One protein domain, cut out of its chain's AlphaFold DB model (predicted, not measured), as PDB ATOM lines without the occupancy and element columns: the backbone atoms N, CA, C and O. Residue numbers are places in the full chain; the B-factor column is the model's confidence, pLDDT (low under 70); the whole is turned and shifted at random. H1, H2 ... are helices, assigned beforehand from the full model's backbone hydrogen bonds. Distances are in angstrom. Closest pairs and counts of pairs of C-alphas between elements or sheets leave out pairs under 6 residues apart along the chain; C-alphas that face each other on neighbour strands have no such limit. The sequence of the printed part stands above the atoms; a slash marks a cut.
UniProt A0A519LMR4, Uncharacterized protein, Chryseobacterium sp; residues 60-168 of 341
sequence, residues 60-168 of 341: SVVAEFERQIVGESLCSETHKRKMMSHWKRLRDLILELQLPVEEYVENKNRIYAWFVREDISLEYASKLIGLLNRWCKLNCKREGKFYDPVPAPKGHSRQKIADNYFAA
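What this domain is: This is residues 60 to 168 of the 341 residues of an uncharacterized protein of Chryseobacterium sp (UniProt A0A519LMR4). Two long helices, H2 and H4, cross nearly at right angles in the middle; H1 forms a hairpin with H2 at one end, and H3 and H5 lie side by side at the other. The printed part has 109 residues with five named helices, H1 to H5 in order: all helix, compact, radius of gyration of the C-alphas 14.2 A, spans 38 by 33 by 21 A.

Where its parts are: Find C-alpha 60 at (206.909, 182.450, 258.866), where H1 begins, residues 60 to 71. Next come H2, residues 77 to 97, 30.4 A from first to last C-alpha; H3, 108 to 117; H4, 122 to 142, 30.4 A; and H5, 155 to 167, ending at (168.975, 174.397, 250.701).

How they stand to each other: Look at His 86 and Leu 128, the closest C-alphas, 6.4 A, where H2 and H4 touch, about perpendicular at 75 degrees. H3 and H5 touch at Val 116 and Ile 161, closest C-alphas 5.1 A. Every O i to N i+4 pair is within hydrogen-bond range in H1, H2, H3 and H5; in H4, 16 of 17.

The domain as a whole: The printed part has no cut; the link H4 to H5 is long. Residues 72 to 75 have pLDDT under 70.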
ATOM      1  N   SER A  60     206.419 182.167 257.511       90.56
ATOM      2  CA  SER A  60     206.909 182.450 258.866       90.56
ATOM      3  C   SER A  60     205.790 182.840 259.840       90.56
ATOM      4  O   SER A  60     205.813 182.432 261.004       90.56
ATOM      5  N   VAL A  61     204.797 183.605 259.374       92.56
ATOM      6  CA  VAL A  61     203.635 184.041 260.162       92.56
ATOM      7  C   VAL A  61     202.645 182.888 260.310       92.56
ATOM      8  O   VAL A  61     202.113 182.670 261.396       92.56
ATOM      9  N   VAL A  62     202.433 182.108 259.245       93.88
ATOM     10  CA  VAL A  62     201.588 180.906 259.278       93.88
ATOM     11  C   VAL A  62     202.120 179.915 260.311       93.88
ATOM     12  O   VAL A  62     201.367 179.492 261.186       93.88
ATOM     13  N   ALA A  63     203.417 179.603 260.281       92.88
ATOM     14  CA  ALA A  63     204.041 178.695 261.239       92.88
ATOM     15  C   ALA A  63     203.948 179.213 262.687       92.88
ATOM     16  O   ALA A  63     203.746 178.435 263.620       92.88
ATOM     17  N   GLU A  64     204.080 180.526 262.895       93.69
ATOM     18  CA  GLU A  64     203.865 181.148 264.204       93.69
ATOM     19  C   GLU A  64     202.417 180.977 264.680       93.69
ATOM     20  O   GLU A  64     202.190 180.532 265.807       93.69
ATOM     21  N   PHE A  65     201.442 181.274 263.820       94.62
ATOM     22  CA  PHE A  65     200.026 181.155 264.151       94.62
ATOM     23  C   PHE A  65     199.623 179.710 264.437       94.62
ATOM     24  O   PHE A  65     198.924 179.446 265.413       94.62
ATOM     25  N   GLU A  66     200.104 178.756 263.639       93.62
ATOM     26  CA  GLU A  66     199.866 177.328 263.853       93.62
ATOM     27  C   GLU A  66     200.422 176.862 265.207       93.62
ATOM     28  O   GLU A  66     199.741 176.137 265.940       93.62
ATOM     29  N   ARG A  67     201.608 177.346 265.603       90.88
ATOM     30  CA  ARG A  67     202.150 177.101 266.949       90.88
ATOM     31  C   ARG A  67     201.299 177.735 268.045       90.88
ATOM     32  O   ARG A  67     201.067 177.068 269.049       90.88
ATOM     33  N   GLN A  68     200.810 178.965 267.869       89.50
ATOM     34  CA  GLN A  68     199.947 179.627 268.859       89.50
ATOM     35  C   GLN A  68     198.637 178.863 269.051       89.50
ATOM     36  O   GLN A  68     198.304 178.473 270.168       89.50
ATOM     37  N   ILE A  69     197.917 178.551 267.970       88.12
ATOM     38  CA  ILE A  69     196.623 177.872 268.090       88.12
ATOM     39  C   ILE A  69     196.787 176.464 268.677       88.12
ATOM     40  O   ILE A  69     196.002 176.061 269.533       88.12
ATOM     41  N   VAL A  70     197.823 175.708 268.298       84.56
ATOM     42  CA  VAL A  70     198.052 174.362 268.851       84.56
ATOM     43  C   VAL A  70     198.582 174.420 270.290       84.56
ATOM     44  O   VAL A  70     198.133 173.631 271.132       84.56
ATOM     45  N   GLY A  71     199.510 175.340 270.569       75.81
ATOM     46  CA  GLY A  71     200.260 175.456 271.821       75.81
ATOM     47  C   GLY A  71     199.492 176.105 272.973       75.81
ATOM     48  O   GLY A  71     199.616 175.650 274.103       75.81
ATOM     49  N   GLU A  72     198.635 177.092 272.703       65.69
ATOM     50  CA  GLU A  72     197.838 177.783 273.736       65.69
ATOM     51  C   GLU A  72     196.638 176.954 274.225       65.69
ATOM     52  O   GLU A  72     195.950 177.315 275.182       65.69
ATOM     53  N   SER A  73     196.349 175.828 273.571       61.31
ATOM     54  CA  SER A  73     195.167 175.035 273.883       61.31
ATOM     55  C   SER A  73     195.450 173.985 274.971       61.31
ATOM     56  O   SER A  73     196.081 172.959 274.720       61.31
ATOM     57  N   LEU A  74     194.841 174.149 276.157       67.75
ATOM     58  CA  LEU A  74     194.614 173.061 277.140       67.75
ATOM     59  C   LEU A  74     193.623 171.996 276.613       67.75
ATOM     60  O   LEU A  74     193.002 171.245 277.365       67.75
ATOM     61  N   CYS A  75     193.393 171.975 275.304       69.31
ATOM     62  CA  CYS A  75     192.348 171.206 274.665       69.31
ATOM     63  C   CYS A  75     192.862 169.834 274.224       69.31
ATOM     64  O   CYS A  75     194.051 169.622 273.985       69.31
ATOM     65  N   SER A  76     191.932 168.892 274.071       76.62
ATOM     66  CA  SER A  76     192.251 167.542 273.606       76.62
ATOM     67  C   SER A  76     192.858 167.539 272.200       76.62
ATOM     68  O   SER A  76     192.587 168.413 271.377       76.62
ATOM     69  N   GLU A  77     193.600 166.483 271.873       82.38
ATOM     70  CA  GLU A  77     194.188 166.275 270.543       82.38
ATOM     71  C   GLU A  77     193.144 166.344 269.409       82.38
ATOM     72  O   GLU A  77     193.380 166.873 268.325       82.38
ATOM     73  N   THR A  78     191.916 165.894 269.680       80.38
ATOM     74  CA  THR A  78     190.802 166.017 268.725       80.38
ATOM     75  C   THR A  78     190.416 167.475 268.470       80.38
ATOM     76  O   THR A  78     190.049 167.828 267.350       80.38
ATOM     77  N   HIS A  79     190.470 168.328 269.494       82.81
ATOM     78  CA  HIS A  79     190.203 169.754 269.344       82.81
ATOM     79  C   HIS A  79     191.292 170.433 268.509       82.81
ATOM     80  O   HIS A  79     190.961 171.170 267.582       82.81
ATOM     81  N   LYS A  80     192.566 170.110 268.766       87.31
ATOM     82  CA  LYS A  80     193.713 170.610 267.990       87.31
ATOM     83  C   LYS A  80     193.560 170.292 266.502       87.31
ATOM     84  O   LYS A  80     193.578 171.195 265.670       87.31
ATOM     85  N   ARG A  81     193.256 169.033 266.162       87.94
ATOM     86  CA  ARG A  81     192.995 168.615 264.769       87.94
ATOM     87  C   ARG A  81     191.826 169.358 264.123       87.94
ATOM     88  O   ARG A  81     191.913 169.745 262.960       87.94
ATOM     89  N   LYS A  82     190.732 169.583 264.861       88.44
ATOM     90  CA  LYS A  82     189.591 170.371 264.360       88.44
ATOM     91  C   LYS A  82     189.988 171.813 264.070       88.44
ATOM     92  O   LYS A  82     189.609 172.342 263.032       88.44
ATOM     93  N   MET A  83     190.766 172.428 264.953       90.25
ATOM     94  CA  MET A  83     191.229 173.799 264.774       90.25
ATOM     95  C   MET A  83     192.155 173.932 263.563       90.25
ATOM     96  O   MET A  83     191.953 174.838 262.764       90.25
ATOM     97  N   MET A  84     193.056 172.971 263.337       92.00
ATOM     98  CA  MET A  84     193.865 172.913 262.111       92.00
ATOM     99  C   MET A  84     193.012 172.730 260.849       92.00
ATOM    100  O   MET A  84     193.277 173.349 259.821       92.00
ATOM    101  N   SER A  85     191.944 171.930 260.918       93.00
ATOM    102  CA  SER A  85     190.994 171.805 259.804       93.00
ATOM    103  C   SER A  85     190.253 173.116 259.524       93.00
ATOM    104  O   SER A  85     190.016 173.438 258.363       93.00
ATOM    105  N   HIS A  86     189.876 173.868 260.562       94.62
ATOM    106  CA  HIS A  86     189.273 175.191 260.403       94.62
ATOM    107  C   HIS A  86     190.276 176.188 259.820       94.62
ATOM    108  O   HIS A  86     189.924 176.944 258.923       94.62
ATOM    109  N   TRP A  87     191.523 176.150 260.294       95.31
ATOM    110  CA  TRP A  87     192.601 176.993 259.794       95.31
ATOM    111  C   TRP A  87     192.867 176.748 258.310       95.31
ATOM    112  O   TRP A  87     192.888 177.693 257.530       95.31
ATOM    113  N   LYS A  88     192.950 175.480 257.887       94.12
ATOM    114  CA  LYS A  88     193.066 175.133 256.465       94.12
ATOM    115  C   LYS A  88     191.965 175.794 255.635       94.12
ATOM    116  O   LYS A  88     192.266 176.389 254.614       94.12
ATOM    117  N   ARG A  89     190.721 175.734 256.110       95.06
ATOM    118  CA  ARG A  89     189.580 176.326 255.409       95.06
ATOM    119  C   ARG A  89     189.619 177.859 255.374       95.06
ATOM    120  O   ARG A  89     189.141 178.453 254.418       95.06
ATOM    121  N   LEU A  90     190.187 178.495 256.398       95.88
ATOM    122  CA  LEU A  90     190.397 179.945 256.411       95.88
ATOM    123  C   LEU A  90     191.492 180.398 255.454       95.88
ATOM    124  O   LEU A  90     191.368 181.484 254.906       95.88
ATOM    125  N   ARG A  91     192.535 179.593 255.235       94.12
ATOM    126  CA  ARG A  91     193.556 179.917 254.231       94.12
ATOM    127  C   ARG A  91     192.939 180.047 252.841       94.12
ATOM    128  O   ARG A  91     193.210 181.036 252.174       94.12
ATOM    129  N   ASP A  92     192.036 179.134 252.470       93.44
ATOM    130  CA  ASP A  92     191.277 179.228 251.213       93.44
ATOM    131  C   ASP A  92     190.531 180.573 251.111       93.44
ATOM    132  O   ASP A  92     190.628 181.267 250.103       93.44
ATOM    133  N   LEU A  93     189.831 180.973 252.183       95.12
ATOM    134  CA  LEU A  93     189.129 182.260 252.257       95.12
ATOM    135  C   LEU A  93     190.096 183.444 252.096       95.12
ATOM    136  O   LEU A  93     189.821 184.347 251.314       95.12
ATOM    137  N   ILE A  94     191.211 183.459 252.830       94.62
ATOM    138  CA  ILE A  94     192.189 184.561 252.817       94.62
ATOM    139  C   ILE A  94     192.777 184.745 251.412       94.62
ATOM    140  O   ILE A  94     192.806 185.865 250.898       94.62
ATOM    141  N   LEU A  95     193.181 183.643 250.773       90.81
ATOM    142  CA  LEU A  95     193.741 183.645 249.418       90.81
ATOM    143  C   LEU A  95     192.747 184.124 248.363       90.81
ATOM    144  O   LEU A  95     193.151 184.685 247.346       90.81
ATOM    145  N   GLU A  96     191.457 183.905 248.594       91.75
ATOM    146  CA  GLU A  96     190.411 184.334 247.676       91.75
ATOM    147  C   GLU A  96     189.972 185.784 247.902       91.75
ATOM    148  O   GLU A  96     189.654 186.497 246.950       91.75
ATOM    149  N   LEU A  97     189.960 186.251 249.155       91.19
ATOM    150  CA  LEU A  97     189.647 187.644 249.455       91.19
ATOM    151  C   LEU A  97     190.685 188.582 248.837       91.19
ATOM    152  O   LEU A  97     190.288 189.610 248.285       91.19
ATOM    153  N   GLN A  98     191.973 188.216 248.915       90.00
ATOM    154  CA  GLN A  98     193.103 189.046 248.468       90.00
ATOM    155  C   GLN A  98     193.031 190.469 249.035       90.00
ATOM    156  O   GLN A  98     193.231 191.454 248.328       90.00
ATOM    157  N   LEU A  99     192.675 190.564 250.316       89.19
ATOM    158  CA  LEU A  99     192.552 191.819 251.046       89.19
ATOM    159  C   LEU A  99     193.618 191.890 252.147       89.19
ATOM    160  O   LEU A  99     193.921 190.855 252.757       89.19
ATOM    161  N   PRO A 100     194.137 193.090 252.455       89.19
ATOM    162  CA  PRO A 100     194.850 193.349 253.701       89.19
ATOM    163  C   PRO A 100     193.957 193.052 254.912       89.19
ATOM    164  O   PRO A 100     192.737 193.228 254.854       89.19
ATOM    165  N   VAL A 101     194.546 192.588 256.015       91.50
ATOM    166  CA  VAL A 101     193.792 192.134 257.199       91.50
ATOM    167  C   VAL A 101     192.987 193.255 257.864       91.50
ATOM    168  O   VAL A 101     191.946 192.987 258.461       91.50
ATOM    169  N   GLU A 102     193.437 194.500 257.735       90.00
ATOM    170  CA  GLU A 102     192.792 195.713 258.240       90.00
ATOM    171  C   GLU A 102     191.456 196.024 257.545       90.00
ATOM    172  O   GLU A 102     190.552 196.571 258.169       90.00
ATOM    173  N   GLU A 103     191.272 195.599 256.294       91.88
ATOM    174  CA  GLU A 103     190.077 195.914 255.498       91.88
ATOM    175  C   GLU A 103     188.934 194.900 255.687       91.88
ATOM    176  O   GLU A 103     187.863 195.015 255.079       91.88
ATOM    177  N   TYR A 104     189.133 193.863 256.506       95.12
ATOM    178  CA  TYR A 104     188.213 192.721 256.575       95.12
ATOM    179  C   TYR A 104     186.841 193.091 257.145       95.12
ATOM    180  O   TYR A 104     185.831 192.527 256.721       95.12
ATOM    181  N   VAL A 105     186.774 194.031 258.093       94.94
ATOM    182  CA  VAL A 105     185.495 194.484 258.669       94.94
ATOM    183  C   VAL A 105     184.686 195.292 257.671       94.94
ATOM    184  O   VAL A 105     183.479 195.063 257.530       94.94
ATOM    185  N   GLU A 106     185.342 196.207 256.964       93.50
ATOM    186  CA  GLU A 106     184.731 197.029 255.918       93.50
ATOM    187  C   GLU A 106     184.200 196.138 254.789       93.50
ATOM    188  O   GLU A 106     183.083 196.316 254.301       93.50
ATOM    189  N   ASN A 107     184.937 195.067 254.486       94.94
ATOM    190  CA  ASN A 107     184.602 194.079 253.469       94.94
ATOM    191  C   ASN A 107     183.902 192.818 254.011       94.94
ATOM    192  O   ASN A 107     183.826 191.803 253.311       94.94
ATOM    193  N   LYS A 108     183.321 192.850 255.219       95.81
ATOM    194  CA  LYS A 108     182.717 191.659 255.862       95.81
ATOM    195  C   LYS A 108     181.646 190.965 255.020       95.81
ATOM    196  O   LYS A 108     181.460 189.754 255.117       95.81
ATOM    197  N   ASN A 109     180.958 191.707 254.153       95.62
ATOM    198  CA  ASN A 109     179.957 191.136 253.255       95.62
ATOM    199  C   ASN A 109     180.573 190.187 252.215       95.62
ATOM    200  O   ASN A 109     179.905 189.231 251.832       95.62
ATOM    201  N   ARG A 110     181.839 190.379 251.812       96.25
ATOM    202  CA  ARG A 110     182.569 189.430 250.950       96.25
ATOM    203  C   ARG A 110     182.843 188.121 251.686       96.25
ATOM    204  O   ARG A 110     182.632 187.051 251.126       96.25
ATOM    205  N   ILE A 111     183.203 188.203 252.968       97.25
ATOM    206  CA  ILE A 111     183.370 187.033 253.844       97.25
ATOM    207  C   ILE A 111     182.040 186.281 253.993       97.25
ATOM    208  O   ILE A 111     181.986 185.059 253.879       97.25
ATOM    209  N   TYR A 112     180.937 186.999 254.209       97.75
ATOM    210  CA  TYR A 112     179.614 186.377 254.313       97.75
ATOM    211  C   TYR A 112     179.146 185.771 252.987       97.75
ATOM    212  O   TYR A 112     178.568 184.688 252.991       97.75
ATOM    213  N   ALA A 113     179.416 186.432 251.859       96.62
ATOM    214  CA  ALA A 113     179.131 185.897 250.531       96.62
ATOM    215  C   ALA A 113     179.924 184.613 250.260       96.62
ATOM    216  O   ALA A 113     179.369 183.663 249.712       96.62
ATOM    217  N   TRP A 114     181.178 184.548 250.715       97.25
ATOM    218  CA  TRP A 114     181.981 183.331 250.672       97.25
ATOM    219  C   TRP A 114     181.341 182.204 251.495       97.25
ATOM    220  O   TRP A 114     181.189 181.097 250.992       97.25
ATOM    221  N   PHE A 115     180.859 182.478 252.717       97.12
ATOM    222  CA  PHE A 115     180.143 181.465 253.509       97.12
ATOM    223  C   PHE A 115     178.883 180.939 252.823       97.12
ATOM    224  O   PHE A 115     178.602 179.750 252.931       97.12
ATOM    225  N   VAL A 116     178.138 181.805 252.132       95.69
ATOM    226  CA  VAL A 116     176.976 181.393 251.335       95.69
ATOM    227  C   VAL A 116     177.429 180.485 250.196       95.69
ATOM    228  O   VAL A 116     176.944 179.370 250.089       95.69
ATOM    229  N   ARG A 117     178.394 180.917 249.380       95.19
ATOM    230  CA  ARG A 117     178.832 180.151 248.207       95.19
ATOM    231  C   ARG A 117     179.417 178.781 248.565       95.19
ATOM    232  O   ARG A 117     179.253 177.833 247.813       95.19
ATOM    233  N   GLU A 118     180.094 178.685 249.701       94.75
ATOM    234  CA  GLU A 118     180.724 177.452 250.173       94.75
ATOM    235  C   GLU A 118     179.805 176.581 251.053       94.75
ATOM    236  O   GLU A 118     180.302 175.690 251.749       94.75
ATOM    237  N   ASP A 119     178.496 176.861 251.083       94.19
ATOM    238  CA  ASP A 119     177.492 176.150 251.887       94.19
ATOM    239  C   ASP A 119     177.906 175.994 253.366       94.19
ATOM    240  O   ASP A 119     177.789 174.932 253.986       94.19
ATOM    241  N   ILE A 120     178.450 177.055 253.964       94.44
ATOM    242  CA  ILE A 120     178.936 177.029 255.345       94.44
ATOM    243  C   ILE A 120     177.771 177.260 256.307       94.44
ATOM    244  O   ILE A 120     177.083 178.277 256.255       94.44
ATOM    245  N   SER A 121     177.592 176.348 257.267       93.50
ATOM    246  CA  SER A 121     176.583 176.527 258.316       93.50
ATOM    247  C   SER A 121     176.897 177.731 259.204       93.50
ATOM    248  O   SER A 121     178.055 178.037 259.484       93.50
ATOM    249  N   LEU A 122     175.866 178.382 259.745       93.44
ATOM    250  CA  LEU A 122     176.040 179.565 260.596       93.44
ATOM    251  C   LEU A 122     176.904 179.305 261.847       93.44
ATOM    252  O   LEU A 122     177.705 180.151 262.258       93.44
ATOM    253  N   GLU A 123     176.754 178.129 262.465       92.69
ATOM    254  CA  GLU A 123     177.593 177.725 263.597       92.69
ATOM    255  C   GLU A 123     179.058 177.586 263.166       92.69
ATOM    256  O   GLU A 123     179.967 177.993 263.894       92.69
ATOM    257  N   TYR A 124     179.300 177.026 261.977       94.94
ATOM    258  CA  TYR A 124     180.652 176.873 261.466       94.94
ATOM    259  C   TYR A 124     181.258 178.217 261.052       94.94
ATOM    260  O   TYR A 124     182.374 178.516 261.472       94.94
ATOM    261  N   ALA A 125     180.499 179.078 260.369       96.31
ATOM    262  CA  ALA A 125     180.889 180.451 260.046       96.31
ATOM    263  C   ALA A 125     181.326 181.224 261.298       96.31
ATOM    264  O   ALA A 125     182.366 181.875 261.296       96.31
ATOM    265  N   SER A 126     180.596 181.084 262.409       95.75
ATOM    266  CA  SER A 126     180.949 181.742 263.676       95.75
ATOM    267  C   SER A 126     182.301 181.264 264.230       95.75
ATOM    268  O   SER A 126     183.088 182.066 264.732       95.75
ATOM    269  N   LYS A 127     182.608 179.964 264.102       94.88
ATOM    270  CA  LYS A 127     183.913 179.393 264.486       94.88
ATOM    271  C   LYS A 127     185.035 179.871 263.564       94.88
ATOM    272  O   LYS A 127     186.124 180.160 264.053       94.88
ATOM    273  N   LEU A 128     184.767 179.953 262.259       97.06
ATOM    274  CA  LEU A 128     185.714 180.462 261.268       97.06
ATOM    275  C   LEU A 128     186.030 181.939 261.520       97.06
ATOM    276  O   LEU A 128     187.198 182.275 261.632       97.06
ATOM    277  N   ILE A 129     185.025 182.793 261.731       97.38
ATOM    278  CA  ILE A 129     185.226 184.209 262.090       97.38
ATOM    279  C   ILE A 129     186.046 184.338 263.377       97.38
ATOM    280  O   ILE A 129     186.976 185.136 263.441       97.38
ATOM    281  N   GLY A 130     185.740 183.537 264.403       96.00
ATOM    282  CA  GLY A 130     186.490 183.563 265.659       96.00
ATOM    283  C   GLY A 130     187.979 183.260 265.473       96.00
ATOM    284  O   GLY A 130     188.816 183.906 266.098       96.00
ATOM    285  N   LEU A 131     188.316 182.304 264.603       95.56
ATOM    286  CA  LEU A 131     189.702 181.960 264.287       95.56
ATOM    287  C   LEU A 131     190.349 182.976 263.327       95.56
ATOM    288  O   LEU A 131     191.507 183.333 263.526       95.56
ATOM    289  N   LEU A 132     189.593 183.511 262.368       97.12
ATOM    290  CA  LEU A 132     190.030 184.572 261.459       97.12
ATOM    291  C   LEU A 132     190.427 185.834 262.229       97.12
ATOM    292  O   LEU A 132     191.506 186.372 262.023       97.12
ATOM    293  N   ASN A 133     189.614 186.246 263.201       97.56
ATOM    294  CA  ASN A 133     189.919 187.395 264.049       97.56
ATOM    295  C   ASN A 133     191.207 187.206 264.866       97.56
ATOM    296  O   ASN A 133     191.887 188.187 265.154       97.56
ATOM    297  N   ARG A 134     191.573 185.968 265.231       95.31
ATOM    298  CA  ARG A 134     192.869 185.689 265.879       95.31
ATOM    299  C   ARG A 134     194.027 185.852 264.897       95.31
ATOM    300  O   ARG A 134     195.030 186.453 265.265       95.31
ATOM    301  N   TRP A 135     193.869 185.360 263.667       95.56
ATOM    302  CA  TRP A 135     194.861 185.520 262.599       95.56
ATOM    303  C   TRP A 135     195.114 186.996 262.276       95.56
ATOM    304  O   TRP A 135     196.256 187.453 262.302       95.56
ATOM    305  N   CYS A 136     194.054 187.769 262.039       95.12
ATOM    306  CA  CYS A 136     194.179 189.186 261.716       95.12
ATOM    307  C   CYS A 136     194.785 189.981 262.881       95.12
ATOM    308  O   CYS A 136     195.690 190.784 262.672       95.12
ATOM    309  N   LYS A 137     194.384 189.683 264.127       95.25
ATOM    310  CA  LYS A 137     194.984 190.297 265.320       95.25
ATOM    311  C   LYS A 137     196.489 190.029 265.425       95.25
ATOM    312  O   LYS A 137     197.221 190.932 265.822       95.25
ATOM    313  N   LEU A 138     196.952 188.821 265.093       94.56
ATOM    314  CA  LEU A 138     198.384 188.505 265.069       94.56
ATOM    315  C   LEU A 138     199.123 189.369 264.037       94.56
ATOM    316  O   LEU A 138     200.140 189.974 264.373       94.56
ATOM    317  N   ASN A 139     198.593 189.462 262.814       93.75
ATOM    318  CA  ASN A 139     199.201 190.237 261.729       93.75
ATOM    319  C   ASN A 139     199.257 191.734 262.061       93.75
ATOM    320  O   ASN A 139     200.337 192.318 262.059       93.75
ATOM    321  N   CYS A 140     198.138 192.336 262.473       92.31
ATOM    322  CA  CYS A 140     198.119 193.750 262.848       92.31
ATOM    323  C   CYS A 140     199.049 194.047 264.034       92.31
ATOM    324  O   CYS A 140     199.754 195.051 264.016       92.31
ATOM    325  N   LYS A 141     199.133 193.151 265.034       92.62
ATOM    326  CA  LYS A 141     200.071 193.308 266.160       92.62
ATOM    327  C   LYS A 141     201.529 193.348 265.694       92.62
ATOM    328  O   LYS A 141     202.299 194.137 266.231       92.62
ATOM    329  N   ARG A 142     201.913 192.514 264.721       90.50
ATOM    330  CA  ARG A 142     203.277 192.493 264.160       90.50
ATOM    331  C   ARG A 142     203.618 193.779 263.410       90.50
ATOM    332  O   ARG A 142     204.762 194.213 263.460       90.50
ATOM    333  N   GLU A 143     202.633 194.390 262.765       89.06
ATOM    334  CA  GLU A 143     202.790 195.644 262.017       89.06
ATOM    335  C   GLU A 143     202.555 196.902 262.868       89.06
ATOM    336  O   GLU A 143     202.617 198.014 262.352       89.06
ATOM    337  N   GLY A 144     202.254 196.756 264.165       89.62
ATOM    338  CA  GLY A 144     201.908 197.885 265.034       89.62
ATOM    339  C   GLY A 144     200.584 198.572 264.666       89.62
ATOM    340  O   GLY A 144     200.347 199.708 265.070       89.62
ATOM    341  N   LYS A 145     199.719 197.896 263.904       91.31
ATOM    342  CA  LYS A 145     198.408 198.390 263.471       91.31
ATOM    343  C   LYS A 145     197.303 197.966 264.440       91.31
ATOM    344  O   LYS A 145     197.374 196.925 265.097       91.31
ATOM    345  N   PHE A 146     196.236 198.759 264.485       91.19
ATOM    346  CA  PHE A 146     194.991 198.374 265.146       91.19
ATOM    347  C   PHE A 146     194.197 197.399 264.265       91.19
ATOM    348  O   PHE A 146     194.185 197.536 263.046       91.19
ATOM    349  N   TYR A 147     193.519 196.430 264.887       93.75
ATOM    350  CA  TYR A 147     192.618 195.505 264.200       93.75
ATOM    351  C   TYR A 147     191.194 195.650 264.732       93.75
ATOM    352  O   TYR A 147     190.950 195.384 265.914       93.75
ATOM    353  N   ASP A 148     190.261 196.001 263.849       93.94
ATOM    354  CA  ASP A 148     188.829 195.920 264.122       93.94
ATOM    355  C   ASP A 148     188.331 194.495 263.798       93.94
ATOM    356  O   ASP A 148     188.581 193.999 262.699       93.94
ATOM    357  N   PRO A 149     187.685 193.764 264.727       96.88
ATOM    358  CA  PRO A 149     187.269 192.386 264.481       96.88
ATOM    359  C   PRO A 149     186.037 192.259 263.581       96.88
ATOM    360  O   PRO A 149     185.001 192.888 263.800       96.88
ATOM    361  N   VAL A 150     186.081 191.299 262.650       97.25
ATOM    362  CA  VAL A 150     184.920 190.902 261.843       97.25
ATOM    363  C   VAL A 150     183.796 190.423 262.766       97.25
ATOM    364  O   VAL A 150     183.986 189.455 263.516       97.25
ATOM    365  N   PRO A 151     182.609 191.058 262.733       96.75
ATOM    366  CA  PRO A 151     181.508 190.670 263.599       96.75
ATOM    367  C   PRO A 151     180.852 189.375 263.109       96.75
ATOM    368  O   PRO A 151     180.913 189.013 261.932       96.75
ATOM    369  N   ALA A 152     180.152 188.686 264.012       95.50
ATOM    370  CA  ALA A 152     179.292 187.570 263.630       95.50
ATOM    371  C   ALA A 152     178.152 188.045 262.696       95.50
ATOM    372  O   ALA A 152     177.662 189.167 262.877       95.50
ATOM    373  N   PRO A 153     177.677 187.211 261.747       94.56
ATOM    374  CA  PRO A 153     176.578 187.581 260.864       94.56
ATOM    375  C   PRO A 153     175.308 187.890 261.667       94.56
ATOM    376  O   PRO A 153     174.911 187.128 262.556       94.56
ATOM    377  N   LYS A 154     174.647 188.999 261.331       94.06
ATOM    378  CA  LYS A 154     173.380 189.446 261.934       94.06
ATOM    379  C   LYS A 154     172.340 189.722 260.848       94.06
ATOM    380  O   LYS A 154     172.687 189.839 259.673       94.06
ATOM    381  N   GLY A 155     171.073 189.822 261.255       94.19
ATOM    382  CA  GLY A 155     169.961 190.209 260.384       94.19
ATOM    383  C   GLY A 155     169.894 189.384 259.097       94.19
ATOM    384  O   GLY A 155     169.967 188.156 259.131       94.19
ATOM    385  N   HIS A 156     169.800 190.074 257.962       94.19
ATOM    386  CA  HIS A 156     169.640 189.449 256.651       94.19
ATOM    387  C   HIS A 156     170.802 188.516 256.267       94.19
ATOM    388  O   HIS A 156     170.563 187.401 255.810       94.19
ATOM    389  N   SER A 157     172.058 188.901 256.525       93.94
ATOM    390  CA  SER A 157     173.225 188.062 256.199       93.94
ATOM    391  C   SER A 157     173.216 186.741 256.969       93.94
ATOM    392  O   SER A 157     173.558 185.697 256.420       93.94
ATOM    393  N   ARG A 158     172.777 186.767 258.236       95.50
ATOM    394  CA  ARG A 158     172.605 185.555 259.049       95.50
ATOM    395  C   ARG A 158     171.569 184.616 258.435       95.50
ATOM    396  O   ARG A 158     171.830 183.420 258.344       95.50
ATOM    397  N   GLN A 159     170.414 185.162 258.055       94.88
ATOM    398  CA  GLN A 159     169.324 184.387 257.470       94.88
ATOM    399  C   GLN A 159     169.754 183.773 256.135       94.88
ATOM    400  O   GLN A 159     169.619 182.573 255.953       94.88
ATOM    401  N   LYS A 160     170.404 184.556 255.267       95.38
ATOM    402  CA  LYS A 160     170.892 184.090 253.964       95.38
ATOM    403  C   LYS A 160     171.900 182.942 254.072       95.38
ATOM    404  O   LYS A 160     171.801 181.977 253.324       95.38
ATOM    405  N   ILE A 161     172.849 183.026 255.010       94.62
ATOM    406  CA  ILE A 161     173.793 181.927 255.285       94.62
ATOM    407  C   ILE A 161     173.036 180.673 255.742       94.62
ATOM    408  O   ILE A 161     173.339 179.574 255.290       94.62
ATOM    409  N   ALA A 162     172.053 180.830 256.634       92.69
ATOM    410  CA  ALA A 162     171.266 179.707 257.133       92.69
ATOM    411  C   ALA A 162     170.432 179.051 256.022       92.69
ATOM    412  O   ALA A 162     170.529 177.842 255.840       92.69
ATOM    413  N   ASP A 163     169.669 179.838 255.265       92.56
ATOM    414  CA  ASP A 163     168.793 179.344 254.200       92.56
ATOM    415  C   ASP A 163     169.590 178.625 253.116       92.56
ATOM    416  O   ASP A 163     169.231 177.517 252.727       92.56
ATOM    417  N   ASN A 164     170.718 179.204 252.689       94.06
ATOM    418  CA  ASN A 164     171.578 178.568 251.698       94.06
ATOM    419  C   ASN A 164     172.153 177.245 252.220       94.06
ATOM    420  O   ASN A 164     172.100 176.238 251.524       94.06
ATOM    421  N   TYR A 165     172.636 177.214 253.468       92.19
ATOM    422  CA  TYR A 165     173.127 175.975 254.073       92.19
ATOM    423  C   TYR A 165     172.056 174.879 254.133       92.19
ATOM    424  O   TYR A 165     172.378 173.717 253.921       92.19
ATOM    425  N   PHE A 166     170.801 175.222 254.433       88.25
ATOM    426  CA  PHE A 166     169.710 174.245 254.487       88.25
ATOM    427  C   PHE A 166     169.192 173.831 253.102       88.25
ATOM    428  O   PHE A 166     168.672 172.724 252.972       88.25
ATOM    429  N   ALA A 167     169.343 174.684 252.086       89.06
ATOM    430  CA  ALA A 167     168.975 174.397 250.701       89.06
ATOM    431  C   ALA A 167     170.064 173.637 249.918       89.06
ATOM    432  O   ALA A 167     169.769 173.062 248.872       89.06
ATOM    433  N   ALA A 168     171.306 173.631 250.406       88.25
ATOM    434  CA  ALA A 168     172.428 172.974 249.749       88.25
ATOM    435  C   ALA A 168     172.202 171.463 249.580       88.25
ATOM    436  O   ALA A 168     171.823 170.774 250.526       88.25
TER     437      ALA A 168